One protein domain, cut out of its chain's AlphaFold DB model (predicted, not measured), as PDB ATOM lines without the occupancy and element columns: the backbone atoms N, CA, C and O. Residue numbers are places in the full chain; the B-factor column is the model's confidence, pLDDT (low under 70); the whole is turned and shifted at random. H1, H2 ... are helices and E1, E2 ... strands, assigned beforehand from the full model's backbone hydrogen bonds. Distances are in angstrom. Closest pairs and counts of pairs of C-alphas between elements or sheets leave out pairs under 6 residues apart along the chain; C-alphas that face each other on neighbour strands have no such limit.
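What this domain is: This is residues 143 to 237 of the 337 residues of an uncharacterized protein of Coniochaeta sp. 2T2.1 (UniProt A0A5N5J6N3). From a small helical middle, where H1 packs on H2, a thin hairpin of E1 and E2 and a long helix, H4, reach out; residues 215 to 237 stick out. The 95 printed residues, mostly helix, run H1 E1 E2 H2 H3 H4; the sheet is antiparallel. The whole is extended, radius of gyration of the C-alphas 21.3 A, spanning 79 by 31 by 24 A.

How they stand to each other: Look first at the hairpin of E1, residues 152 to 155, and E2, residues 169 to 172: N 153 and O 171 are within hydrogen-bond range at 2.9 A. H1, residues 143 to 148, touches H2, residues 175 to 190, with the closest C-alphas, Ala 148 and Ala 181, 4.6 A apart. Residues 186 to 190 of H2 touch H4, residues 205 to 237, about perpendicular at 87 degrees; the closest C-alphas, Leu 190 and Val 210, are 5.9 A apart. H3, residues 196 to 199, is close to but not clearly touching H2, at 7.4 A between the C-alphas of Lys 185 and His 199. Every O i to N i+4 pair is within hydrogen-bond range in H1 and H2, 27 of 29 in H4; H3 is too short.

Where its parts are: Find C-alpha 143 at (-23.861, -18.632, -60.321), where H1 begins. H2 measures 22.2 A; H4 runs 48.7 A to C-alpha 237 at (23.256, -41.024, -58.888).

The domain as a whole: The printed part has no cut. The E1 to E2 link is long. In the printed part of this model 41 residues have pLDDT under 70, among them residues 157 to 176.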
ATOM      1  N   GLU A 143     -23.643 -17.365 -61.028       65.25
ATOM      2  CA  GLU A 143     -23.861 -18.632 -60.321       65.25
ATOM      3  C   GLU A 143     -23.011 -18.741 -59.042       65.25
ATOM      4  O   GLU A 143     -23.544 -19.035 -57.969       65.25
ATOM      5  N   MET A 144     -21.714 -18.410 -59.121       60.50
ATOM      6  CA  MET A 144     -20.829 -18.347 -57.946       60.50
ATOM      7  C   MET A 144     -21.304 -17.296 -56.930       60.50
ATOM      8  O   MET A 144     -21.317 -17.563 -55.728       60.50
ATOM      9  N   GLU A 145     -21.767 -16.142 -57.420       64.62
ATOM     10  CA  GLU A 145     -22.332 -15.037 -56.642       64.62
ATOM     11  C   GLU A 145     -23.466 -15.527 -55.713       64.62
ATOM     12  O   GLU A 145     -23.413 -15.344 -54.496       64.62
ATOM     13  N   ALA A 146     -24.457 -16.253 -56.246       64.94
ATOM     14  CA  ALA A 146     -25.586 -16.753 -55.457       64.94
ATOM     15  C   ALA A 146     -25.195 -17.798 -54.387       64.94
ATOM     16  O   ALA A 146     -25.831 -17.868 -53.328       64.94
ATOM     17  N   ALA A 147     -24.165 -18.609 -54.646       62.28
ATOM     18  CA  ALA A 147     -23.691 -19.643 -53.725       62.28
ATOM     19  C   ALA A 147     -22.795 -19.083 -52.603       62.28
ATOM     20  O   ALA A 147     -22.920 -19.506 -51.450       62.28
ATOM     21  N   ALA A 148     -21.931 -18.110 -52.914       59.25
ATOM     22  CA  ALA A 148     -20.955 -17.546 -51.980       59.25
ATOM     23  C   ALA A 148     -21.583 -16.686 -50.861       59.25
ATOM     24  O   ALA A 148     -21.027 -16.580 -49.769       59.25
ATOM     25  N   TYR A 149     -22.760 -16.094 -51.088       62.66
ATOM     26  CA  TYR A 149     -23.338 -15.070 -50.203       62.66
ATOM     27  C   TYR A 149     -23.962 -15.535 -48.880       62.66
ATOM     28  O   TYR A 149     -24.473 -14.706 -48.123       62.66
ATOM     29  N   MET A 150     -23.991 -16.828 -48.567       62.19
ATOM     30  CA  MET A 150     -24.732 -17.310 -47.394       62.19
ATOM     31  C   MET A 150     -23.945 -18.326 -46.574       62.19
ATOM     32  O   MET A 150     -24.350 -19.481 -46.461       62.19
ATOM     33  N   THR A 151     -22.871 -17.867 -45.936       64.31
ATOM     34  CA  THR A 151     -22.185 -18.580 -44.845       64.31
ATOM     35  C   THR A 151     -23.107 -18.825 -43.642       64.31
ATOM     36  O   THR A 151     -23.015 -19.878 -43.013       64.31
ATOM     37  N   TRP A 152     -24.067 -17.926 -43.385       64.56
ATOM     38  CA  TRP A 152     -25.076 -18.052 -42.324       64.56
ATOM     39  C   TRP A 152     -26.511 -18.078 -42.867       64.56
ATOM     40  O   TRP A 152     -26.814 -17.557 -43.944       64.56
ATOM     41  N   LYS A 153     -27.420 -18.682 -42.096       69.50
ATOM     42  CA  LYS A 153     -28.873 -18.681 -42.319       69.50
ATOM     43  C   LYS A 153     -29.617 -18.436 -40.999       69.50
ATOM     44  O   LYS A 153     -29.165 -18.913 -39.957       69.50
ATOM     45  N   PRO A 154     -30.795 -17.786 -41.018       66.69
ATOM     46  CA  PRO A 154     -31.732 -17.858 -39.904       66.69
ATOM     47  C   PRO A 154     -32.156 -19.319 -39.696       66.69
ATOM     48  O   PRO A 154     -32.777 -19.920 -40.576       66.69
ATOM     49  N   LYS A 155     -31.812 -19.903 -38.549       73.62
ATOM     50  CA  LYS A 155     -32.233 -21.248 -38.158       73.62
ATOM     51  C   LYS A 155     -33.534 -21.149 -37.373       73.62
ATOM     52  O   LYS A 155     -33.588 -20.605 -36.267       73.62
ATOM     53  N   GLU A 156     -34.598 -21.672 -37.970       70.44
ATOM     54  CA  GLU A 156     -35.904 -21.763 -37.327       70.44
ATOM     55  C   GLU A 156     -35.874 -22.894 -36.292       70.44
ATOM     56  O   GLU A 156     -35.801 -24.074 -36.627       70.44
ATOM     57  N   VAL A 157     -35.885 -22.529 -35.007       68.69
ATOM     58  CA  VAL A 157     -36.001 -23.497 -33.909       68.69
ATOM     59  C   VAL A 157     -37.475 -23.718 -33.625       68.69
ATOM     60  O   VAL A 157     -38.085 -22.952 -32.876       68.69
ATOM     61  N   HIS A 158     -38.056 -24.758 -34.217       60.94
ATOM     62  CA  HIS A 158     -39.395 -25.192 -33.837       60.94
ATOM     63  C   HIS A 158     -39.380 -25.700 -32.392       60.94
ATOM     64  O   HIS A 158     -38.891 -26.788 -32.096       60.94
ATOM     65  N   ASN A 159     -39.938 -24.904 -31.479       63.44
ATOM     66  CA  ASN A 159     -40.295 -25.380 -30.150       63.44
ATOM     67  C   ASN A 159     -41.402 -26.431 -30.299       63.44
ATOM     68  O   ASN A 159     -42.517 -26.089 -30.688       63.44
ATOM     69  N   MET A 160     -41.134 -27.680 -29.911       64.38
ATOM     70  CA  MET A 160     -42.142 -28.754 -29.906       64.38
ATOM     71  C   MET A 160     -43.290 -28.517 -28.904       64.38
ATOM     72  O   MET A 160     -44.244 -29.287 -28.850       64.38
ATOM     73  N   HIS A 161     -43.221 -27.441 -28.114       65.19
ATOM     74  CA  HIS A 161     -44.212 -27.057 -27.108       65.19
ATOM     75  C   HIS A 161     -44.864 -25.695 -27.416       65.19
ATOM     76  O   HIS A 161     -44.878 -24.789 -26.589       65.19
ATOM     77  N   GLY A 162     -45.390 -25.558 -28.637       62.12
ATOM     78  CA  GLY A 162     -46.698 -24.949 -28.945       62.12
ATOM     79  C   GLY A 162     -47.001 -23.459 -28.686       62.12
ATOM     80  O   GLY A 162     -47.934 -22.964 -29.305       62.12
ATOM     81  N   THR A 163     -46.301 -22.726 -27.811       53.41
ATOM     82  CA  THR A 163     -46.798 -21.412 -27.315       53.41
ATOM     83  C   THR A 163     -45.790 -20.264 -27.303       53.41
ATOM     84  O   THR A 163     -46.090 -19.184 -26.796       53.41
ATOM     85  N   LYS A 164     -44.594 -20.437 -27.876       54.16
ATOM     86  CA  LYS A 164     -43.630 -19.337 -28.046       54.16
ATOM     87  C   LYS A 164     -43.153 -19.277 -29.485       54.16
ATOM     88  O   LYS A 164     -42.671 -20.287 -30.001       54.16
ATOM     89  N   LEU A 165     -43.252 -18.086 -30.088       55.19
ATOM     90  CA  LEU A 165     -42.638 -17.778 -31.381       55.19
ATOM     91  C   LEU A 165     -41.191 -18.301 -31.382       55.19
ATOM     92  O   LEU A 165     -40.486 -18.125 -30.380       55.19
ATOM     93  N   PRO A 166     -40.751 -18.977 -32.458       56.03
ATOM     94  CA  PRO A 166     -39.445 -19.614 -32.486       56.03
ATOM     95  C   PRO A 166     -38.362 -18.564 -32.231       56.03
ATOM     96  O   PRO A 166     -38.310 -17.544 -32.923       56.03
ATOM     97  N   LYS A 167     -37.475 -18.811 -31.257       56.78
ATOM     98  CA  LYS A 167     -36.254 -18.012 -31.094       56.78
ATOM     99  C   LYS A 167     -35.348 -18.294 -32.293       56.78
ATOM    100  O   LYS A 167     -34.560 -19.239 -32.293       56.78
ATOM    101  N   ARG A 168     -35.527 -17.491 -33.340       62.44
ATOM    102  CA  ARG A 168     -34.732 -17.511 -34.568       62.44
ATOM    103  C   ARG A 168     -33.330 -17.027 -34.214       62.44
ATOM    104  O   ARG A 168     -33.165 -15.891 -33.781       62.44
ATOM    105  N   HIS A 169     -32.344 -17.899 -34.369       66.38
ATOM    106  CA  HIS A 169     -30.935 -17.542 -34.245       66.38
ATOM    107  C   HIS A 169     -30.291 -17.599 -35.625       66.38
ATOM    108  O   HIS A 169     -30.669 -18.425 -36.457       66.38
ATOM    109  N   TRP A 170     -29.326 -16.724 -35.880       66.38
ATOM    110  CA  TRP A 170     -28.438 -16.898 -37.020       66.38
ATOM    111  C   TRP A 170     -27.510 -18.075 -36.704       66.38
ATOM    112  O   TRP A 170     -26.959 -18.147 -35.608       66.38
ATOM    113  N   ALA A 171     -27.391 -19.021 -37.631       66.31
ATOM    114  CA  ALA A 171     -26.510 -20.178 -37.507       66.31
ATOM    115  C   ALA A 171     -25.664 -20.343 -38.779       66.31
ATOM    116  O   ALA A 171     -26.148 -19.995 -39.867       66.31
ATOM    117  N   PRO A 172     -24.449 -20.913 -38.682       64.69
ATOM    118  CA  PRO A 172     -23.683 -21.309 -39.855       64.69
ATOM    119  C   PRO A 172     -24.468 -22.306 -40.715       64.69
ATOM    120  O   PRO A 172     -25.283 -23.090 -40.212       64.69
ATOM    121  N   ARG A 173     -24.223 -22.295 -42.028       68.00
ATOM    122  CA  ARG A 173     -24.675 -23.376 -42.912       68.00
ATOM    123  C   ARG A 173     -23.931 -24.685 -42.615       68.00
ATOM    124  O   ARG A 173     -22.915 -24.711 -41.933       68.00
ATOM    125  N   TYR A 174     -24.461 -25.783 -43.152       68.88
ATOM    126  CA  TYR A 174     -23.867 -27.117 -43.052       68.88
ATOM    127  C   TYR A 174     -22.445 -27.148 -43.645       68.88
ATOM    128  O   TYR A 174     -22.236 -26.572 -44.719       68.88
ATOM    129  N   LEU A 175     -21.499 -27.826 -42.975       64.69
ATOM    130  CA  LEU A 175     -20.054 -27.716 -43.248       64.69
ATOM    131  C   LEU A 175     -19.676 -27.939 -44.718       64.69
ATOM    132  O   LEU A 175     -18.933 -27.138 -45.277       64.69
ATOM    133  N   ASP A 176     -20.223 -28.960 -45.376       62.00
ATOM    134  CA  ASP A 176     -19.857 -29.278 -46.767       62.00
ATOM    135  C   ASP A 176     -20.213 -28.132 -47.731       62.00
ATOM    136  O   ASP A 176     -19.446 -27.788 -48.634       62.00
ATOM    137  N   SER A 177     -21.346 -27.463 -47.480       72.44
ATOM    138  CA  SER A 177     -21.751 -26.263 -48.221       72.44
ATOM    139  C   SER A 177     -20.948 -25.018 -47.830       72.44
ATOM    140  O   SER A 177     -20.770 -24.122 -48.653       72.44
ATOM    141  N   GLN A 178     -20.439 -24.966 -46.596       74.94
ATOM    142  CA  GLN A 178     -19.605 -23.874 -46.102       74.94
ATOM    143  C   GLN A 178     -18.214 -23.917 -46.746       74.94
ATOM    144  O   GLN A 178     -17.761 -22.903 -47.261       74.94
ATOM    145  N   SER A 179     -17.578 -25.089 -46.814       79.56
ATOM    146  CA  SER A 179     -16.269 -25.278 -47.455       79.56
ATOM    147  C   SER A 179     -16.280 -24.920 -48.945       79.56
ATOM    148  O   SER A 179     -15.340 -24.300 -49.439       79.56
ATOM    149  N   ALA A 180     -17.351 -25.265 -49.670       80.56
ATOM    150  CA  ALA A 180     -17.510 -24.871 -51.071       80.56
ATOM    151  C   ALA A 180     -17.706 -23.352 -51.232       80.56
ATOM    152  O   ALA A 180     -17.058 -22.741 -52.081       80.56
ATOM    153  N   ALA A 181     -18.540 -22.731 -50.388       78.25
ATOM    154  CA  ALA A 181     -18.745 -21.282 -50.394       78.25
ATOM    155  C   ALA A 181     -17.463 -20.510 -50.031       78.25
ATOM    156  O   ALA A 181     -17.169 -19.499 -50.663       78.25
ATOM    157  N   LEU A 182     -16.674 -21.002 -49.067       82.06
ATOM    158  CA  LEU A 182     -15.387 -20.415 -48.687       82.06
ATOM    159  C   LEU A 182     -14.363 -20.480 -49.827       82.06
ATOM    160  O   LEU A 182     -13.721 -19.472 -50.091       82.06
ATOM    161  N   ARG A 183     -14.264 -21.601 -50.561       84.25
ATOM    162  CA  ARG A 183     -13.392 -21.685 -51.749       84.25
ATOM    163  C   ARG A 183     -13.813 -20.721 -52.860       84.25
ATOM    164  O   ARG A 183     -12.964 -20.031 -53.408       84.25
ATOM    165  N   GLY A 184     -15.111 -20.617 -53.160       83.94
ATOM    166  CA  GLY A 184     -15.601 -19.645 -54.148       83.94
ATOM    167  C   GLY A 184     -15.365 -18.188 -53.719       83.94
ATOM    168  O   GLY A 184     -15.052 -17.336 -54.547       83.94
ATOM    169  N   LYS A 185     -15.462 -17.906 -52.415       85.31
ATOM    170  CA  LYS A 185     -15.145 -16.604 -51.809       85.31
ATOM    171  C   LYS A 185     -13.650 -16.281 -51.907       85.31
ATOM    172  O   LYS A 185     -13.300 -15.176 -52.302       85.31
ATOM    173  N   GLU A 186     -12.785 -17.253 -51.626       88.38
ATOM    174  CA  GLU A 186     -11.332 -17.159 -51.798       88.38
ATOM    175  C   GLU A 186     -10.932 -16.906 -53.262       88.38
ATOM    176  O   GLU A 186     -10.135 -16.009 -53.518       88.38
ATOM    177  N   GLU A 187     -11.531 -17.618 -54.223       88.62
ATOM    178  CA  GLU A 187     -11.307 -17.412 -55.664       88.62
ATOM    179  C   GLU A 187     -11.649 -15.963 -56.077       88.62
ATOM    180  O   GLU A 187     -10.833 -15.278 -56.692       88.62
ATOM    181  N   MET A 188     -12.807 -15.437 -55.652       87.75
ATOM    182  CA  MET A 188     -13.188 -14.034 -55.901       87.75
ATOM    183  C   MET A 188     -12.274 -13.012 -55.208       87.75
ATOM    184  O   MET A 188     -12.082 -11.906 -55.721       87.75
ATOM    185  N   TYR A 189     -11.722 -13.352 -54.041       89.38
ATOM    186  CA  TYR A 189     -10.773 -12.504 -53.321       89.38
ATOM    187  C   TYR A 189      -9.416 -12.443 -54.028       89.38
ATOM    188  O   TYR A 189      -8.899 -11.346 -54.228       89.38
ATOM    189  N   LEU A 190      -8.896 -13.584 -54.485       87.75
ATOM    190  CA  LEU A 190      -7.643 -13.677 -55.241       87.75
ATOM    191  C   LEU A 190      -7.693 -12.935 -56.582       87.75
ATOM    192  O   LEU A 190      -6.730 -12.266 -56.940       87.75
ATOM    193  N   PHE A 191      -8.818 -12.997 -57.300       89.38
ATOM    194  CA  PHE A 191      -8.984 -12.285 -58.574       89.38
ATOM    195  C   PHE A 191      -9.449 -10.824 -58.436       89.38
ATOM    196  O   PHE A 191      -9.758 -10.195 -59.447       89.38
ATOM    197  N   ALA A 192      -9.535 -10.282 -57.212       89.56
ATOM    198  CA  ALA A 192     -10.072  -8.944 -56.928       89.56
ATOM    199  C   ALA A 192     -11.470  -8.680 -57.547       89.56
ATOM    200  O   ALA A 192     -11.871  -7.542 -57.771       89.56
ATOM    201  N   GLU A 193     -12.251  -9.737 -57.790       90.38
ATOM    202  CA  GLU A 193     -13.580  -9.665 -58.411       90.38
ATOM    203  C   GLU A 193     -14.712  -9.381 -57.402       90.38
ATOM    204  O   GLU A 193     -15.894  -9.371 -57.780       90.38
ATOM    205  N   HIS A 194     -14.346  -9.171 -56.133       88.62
ATOM    206  CA  HIS A 194     -15.234  -9.020 -54.990       88.62
ATOM    207  C   HIS A 194     -15.551  -7.557 -54.656       88.62
ATOM    208  O   HIS A 194     -14.690  -6.687 -54.622       88.62
ATOM    209  N   ASP A 195     -16.807  -7.322 -54.298       87.69
ATOM    210  CA  ASP A 195     -17.277  -6.123 -53.600       87.69
ATOM    211  C   ASP A 195     -17.167  -6.346 -52.078       87.69
ATOM    212  O   ASP A 195     -17.817  -7.251 -51.547       87.69
ATOM    213  N   CYS A 196     -16.375  -5.545 -51.359       86.38
ATOM    214  CA  CYS A 196     -16.217  -5.654 -49.901       86.38
ATOM    215  C   CYS A 196     -17.538  -5.498 -49.122       86.38
ATOM    216  O   CYS A 196     -17.730  -6.152 -48.096       86.38
ATOM    217  N   SER A 197     -18.478  -4.680 -49.604       81.62
ATOM    218  CA  SER A 197     -19.787  -4.476 -48.970       81.62
ATOM    219  C   SER A 197     -20.693  -5.710 -49.088       81.62
ATOM    220  O   SER A 197     -21.529  -5.970 -48.215       81.62
ATOM    221  N   LEU A 198     -20.503  -6.529 -50.120       83.62
ATOM    222  CA  LEU A 198     -21.255  -7.768 -50.297       83.62
ATOM    223  C   LEU A 198     -20.517  -8.957 -49.677       83.62
ATOM    224  O   LEU A 198     -21.102  -9.696 -48.886       83.62
ATOM    225  N   HIS A 199     -19.238  -9.139 -49.983       84.44
ATOM    226  CA  HIS A 199     -18.529 -10.386 -49.703       84.44
ATOM    227  C   HIS A 199     -17.931 -10.448 -48.292       84.44
ATOM    228  O   HIS A 199     -17.956 -11.524 -47.691       84.44
ATOM    229  N   CYS A 200     -17.464  -9.326 -47.728       88.62
ATOM    230  CA  CYS A 200     -16.832  -9.333 -46.409       88.62
ATOM    231  C   CYS A 200     -17.864  -9.450 -45.274       88.62
ATOM    232  O   CYS A 200     -18.816  -8.672 -45.178       88.62
ATOM    233  N   ASP A 201     -17.635 -10.419 -44.388       85.75
ATOM    234  CA  ASP A 201     -18.380 -10.651 -43.148       85.75
ATOM    235  C   ASP A 201     -17.892  -9.750 -42.005       85.75
ATOM    236  O   ASP A 201     -18.661  -9.402 -41.112       85.75
ATOM    237  N   TYR A 202     -16.626  -9.334 -42.050       86.19
ATOM    238  CA  TYR A 202     -15.995  -8.424 -41.097       86.19
ATOM    239  C   TYR A 202     -14.933  -7.551 -41.796       86.19
ATOM    240  O   TYR A 202     -14.466  -7.907 -42.885       86.19
ATOM    241  N   PRO A 203     -14.537  -6.404 -41.206       82.44
ATOM    242  CA  PRO A 203     -13.492  -5.549 -41.769       82.44
ATOM    243  C   PRO A 203     -12.191  -6.321 -42.031       82.44
ATOM    244  O   PRO A 203     -11.773  -7.134 -41.208       82.44
ATOM    245  N   ASN A 204     -11.547  -6.047 -43.167       84.31
ATOM    246  CA  ASN A 204     -10.304  -6.681 -43.635       84.31
ATOM    247  C   ASN A 204     -10.358  -8.201 -43.908       84.31
ATOM    248  O   ASN A 204      -9.305  -8.795 -44.136       84.31
ATOM    249  N   GLU A 205     -11.530  -8.850 -43.944       87.75
ATOM    250  CA  GLU A 205     -11.616 -10.292 -44.249       87.75
ATOM    251  C   GLU A 205     -10.967 -10.655 -45.597       87.75
ATOM    252  O   GLU A 205     -10.223 -11.636 -45.679       87.75
ATOM    253  N   CYS A 206     -11.212  -9.870 -46.650       90.12
ATOM    254  CA  CYS A 206     -10.603 -10.098 -47.960       90.12
ATOM    255  C   CYS A 206      -9.071 -10.016 -47.896       90.12
ATOM    256  O   CYS A 206      -8.398 -10.937 -48.349       90.12
ATOM    257  N   GLY A 207      -8.520  -8.993 -47.230       88.88
ATOM    258  CA  GLY A 207      -7.079  -8.846 -47.005       88.88
ATOM    259  C   GLY A 207      -6.471 -10.019 -46.228       88.88
ATOM    260  O   GLY A 207      -5.443 -10.555 -46.634       88.88
ATOM    261  N   HIS A 208      -7.136 -10.485 -45.165       86.88
ATOM    262  CA  HIS A 208      -6.715 -11.685 -44.433       86.88
ATOM    263  C   HIS A 208      -6.744 -12.947 -45.304       86.88
ATOM    264  O   HIS A 208      -5.836 -13.770 -45.210       86.88
ATOM    265  N   THR A 209      -7.750 -13.094 -46.167       87.19
ATOM    266  CA  THR A 209      -7.868 -14.265 -47.047       87.19
ATOM    267  C   THR A 209      -6.814 -14.255 -48.153       87.19
ATOM    268  O   THR A 209      -6.159 -15.272 -48.367       87.19
ATOM    269  N   VAL A 210      -6.595 -13.108 -48.808       88.69
ATOM    270  CA  VAL A 210      -5.541 -12.925 -49.822       88.69
ATOM    271  C   VAL A 210      -4.166 -13.188 -49.207       88.69
ATOM    272  O   VAL A 210      -3.378 -13.940 -49.777       88.69
ATOM    273  N   TYR A 211      -3.899 -12.664 -48.007       89.00
ATOM    274  CA  TYR A 211      -2.659 -12.940 -47.283       89.00
ATOM    275  C   TYR A 211      -2.494 -14.436 -46.961       89.00
ATOM    276  O   TYR A 211      -1.446 -15.009 -47.246       89.00
ATOM    277  N   ALA A 212      -3.532 -15.100 -46.441       88.56
ATOM    278  CA  ALA A 212      -3.495 -16.528 -46.118       88.56
ATOM    279  C   ALA A 212      -3.392 -17.445 -47.354       88.56
ATOM    280  O   ALA A 212      -2.933 -18.584 -47.245       88.56
ATOM    281  N   ALA A 213      -3.840 -16.989 -48.524       85.44
ATOM    282  CA  ALA A 213      -3.620 -17.672 -49.795       85.44
ATOM    283  C   ALA A 213      -2.188 -17.459 -50.311       85.44
ATOM    284  O   ALA A 213      -1.539 -18.424 -50.702       85.44
ATOM    285  N   ALA A 214      -1.652 -16.239 -50.211       86.81
ATOM    286  CA  ALA A 214      -0.263 -15.937 -50.560       86.81
ATOM    287  C   ALA A 214       0.757 -16.663 -49.657       86.81
ATOM    288  O   ALA A 214       1.799 -17.093 -50.143       86.81
ATOM    289  N   GLU A 215       0.460 -16.850 -48.367       90.12
ATOM    290  CA  GLU A 215       1.261 -17.696 -47.467       90.12
ATOM    291  C   GLU A 215       1.250 -19.168 -47.906       90.12
ATOM    292  O   GLU A 215       2.304 -19.790 -47.976       90.12
ATOM    293  N   ARG A 216       0.086 -19.722 -48.282       88.06
ATOM    294  CA  ARG A 216       0.002 -21.091 -48.829       88.06
ATOM    295  C   ARG A 216       0.740 -21.249 -50.156       88.06
ATOM    296  O   ARG A 216       1.284 -22.318 -50.410       88.06
ATOM    297  N   GLU A 217       0.776 -20.206 -50.981       87.12
ATOM    298  CA  GLU A 217       1.572 -20.192 -52.209       87.12
ATOM    299  C   GLU A 217       3.072 -20.225 -51.896       87.12
ATOM    300  O   GLU A 217       3.784 -21.080 -52.415       87.12
ATOM    301  N   ARG A 218       3.539 -19.370 -50.972       88.56
ATOM    302  CA  ARG A 218       4.931 -19.373 -50.490       88.56
ATOM    303  C   ARG A 218       5.338 -20.720 -49.895       88.56
ATOM    304  O   ARG A 218       6.436 -21.189 -50.175       88.56
ATOM    305  N   GLU A 219       4.461 -21.353 -49.118       91.69
ATOM    306  CA  GLU A 219       4.726 -22.676 -48.547       91.69
ATOM    307  C   GLU A 219       4.799 -23.761 -49.629       91.69
ATOM    308  O   GLU A 219       5.681 -24.613 -49.579       91.69
ATOM    309  N   ARG A 220       3.928 -23.709 -50.650       88.75
ATOM    310  CA  ARG A 220       3.993 -24.649 -51.780       88.75
ATOM    311  C   ARG A 220       5.278 -24.476 -52.587       88.75
ATOM    312  O   ARG A 220       5.856 -25.479 -52.979       88.75
ATOM    313  N   ILE A 221       5.727 -23.240 -52.805       87.75
ATOM    314  CA  ILE A 221       7.003 -22.960 -53.477       87.75
ATOM    315  C   ILE A 221       8.165 -23.519 -52.646       87.75
ATOM    316  O   ILE A 221       8.983 -24.246 -53.194       87.75
ATOM    317  N   ARG A 222       8.200 -23.277 -51.325       90.56
ATOM    318  CA  ARG A 222       9.240 -23.830 -50.434       90.56
ATOM    319  C   ARG A 222       9.305 -25.361 -50.510       90.56
ATOM    320  O   ARG A 222      10.363 -25.909 -50.788       90.56
ATOM    321  N   MET A 223       8.165 -26.032 -50.337       90.31
ATOM    322  CA  MET A 223       8.071 -27.496 -50.402       90.31
ATOM    323  C   MET A 223       8.314 -28.063 -51.813       90.31
ATOM    324  O   MET A 223       8.657 -29.234 -51.944       90.31
ATOM    325  N   GLY A 224       8.084 -27.267 -52.863       87.00
ATOM    326  CA  GLY A 224       8.307 -27.648 -54.259       87.00
ATOM    327  C   GLY A 224       9.783 -27.615 -54.643       87.00
ATOM    328  O   GLY A 224      10.266 -28.578 -55.229       87.00
ATOM    329  N   VAL A 225      10.508 -26.570 -54.229       74.00
ATOM    330  CA  VAL A 225      11.967 -26.464 -54.411       74.00
ATOM    331  C   VAL A 225      12.679 -27.648 -53.743       74.00
ATOM    332  O   VAL A 225      13.457 -28.330 -54.399       74.00
ATOM    333  N   GLU A 226      12.305 -27.996 -52.504       71.75
ATOM    334  CA  GLU A 226      12.821 -29.187 -51.798       71.75
ATOM    335  C   GLU A 226      12.486 -30.534 -52.485       71.75
ATOM    336  O   GLU A 226      13.048 -31.574 -52.121       71.75
ATOM    337  N   GLY A 227      11.527 -30.545 -53.419       64.50
ATOM    338  CA  GLY A 227      11.098 -31.724 -54.173       64.50
ATOM    339  C   GLY A 227      11.769 -31.864 -55.541       64.50
ATOM    340  O   GLY A 227      11.999 -32.989 -55.976       64.50
ATOM    341  N   GLU A 228      12.093 -30.751 -56.205       66.06
ATOM    342  CA  GLU A 228      12.845 -30.750 -57.468       66.06
ATOM    343  C   GLU A 228      14.346 -30.963 -57.216       66.06
ATOM    344  O   GLU A 228      14.940 -31.827 -57.855       66.06
ATOM    345  N   GLU A 229      14.925 -30.311 -56.199       65.44
ATOM    346  CA  GLU A 229      16.349 -30.432 -55.829       65.44
ATOM    347  C   GLU A 229      16.750 -31.888 -55.501       65.44
ATOM    348  O   GLU A 229      17.765 -32.390 -55.977       65.44
ATOM    349  N   LYS A 230      15.886 -32.636 -54.797       63.38
ATOM    350  CA  LYS A 230      16.100 -34.074 -54.531       63.38
ATOM    351  C   LYS A 230      15.946 -34.974 -55.749       63.38
ATOM    352  O   LYS A 230      16.463 -36.088 -55.746       63.38
ATOM    353  N   LYS A 231      15.184 -34.542 -56.754       70.44
ATOM    354  CA  LYS A 231      14.962 -35.335 -57.962       70.44
ATOM    355  C   LYS A 231      16.156 -35.230 -58.912       70.44
ATOM    356  O   LYS A 231      16.455 -36.210 -59.586       70.44
ATOM    357  N   GLU A 232      16.843 -34.090 -58.928       68.19
ATOM    358  CA  GLU A 232      18.118 -33.944 -59.639       68.19
ATOM    359  C   GLU A 232      19.226 -34.778 -58.963       68.19
ATOM    360  O   GLU A 232      19.904 -35.531 -59.657       68.19
ATOM    361  N   GLU A 233      19.327 -34.783 -57.622       65.94
ATOM    362  CA  GLU A 233      20.282 -35.655 -56.905       65.94
ATOM    363  C   GLU A 233      20.056 -37.166 -57.165       65.94
ATOM    364  O   GLU A 233      21.025 -37.911 -57.315       65.94
ATOM    365  N   GLU A 234      18.803 -37.637 -57.248       70.31
ATOM    366  CA  GLU A 234      18.498 -39.056 -57.527       70.31
ATOM    367  C   GLU A 234      18.740 -39.443 -59.003       70.31
ATOM    368  O   GLU A 234      19.143 -40.573 -59.284       70.31
ATOM    369  N   GLU A 235      18.538 -38.528 -59.960       63.81
ATOM    370  CA  GLU A 235      18.803 -38.799 -61.383       63.81
ATOM    371  C   GLU A 235      20.312 -38.778 -61.718       63.81
ATOM    372  O   GLU A 235      20.756 -39.599 -62.528       63.81
ATOM    373  N   ASP A 236      21.118 -37.953 -61.036       60.00
ATOM    374  CA  ASP A 236      22.584 -37.954 -61.181       60.00
ATOM    375  C   ASP A 236      23.259 -39.191 -60.545       60.00
ATOM    376  O   ASP A 236      24.257 -39.684 -61.079       60.00
ATOM    377  N   GLU A 237      22.706 -39.780 -59.471       61.12
ATOM    378  CA  GLU A 237      23.256 -41.024 -58.888       61.12
ATOM    379  C   GLU A 237      23.093 -42.247 -59.822       61.12
ATOM    380  O   GLU A 237      23.889 -43.192 -59.784       61.12
TER     381      GLU A 237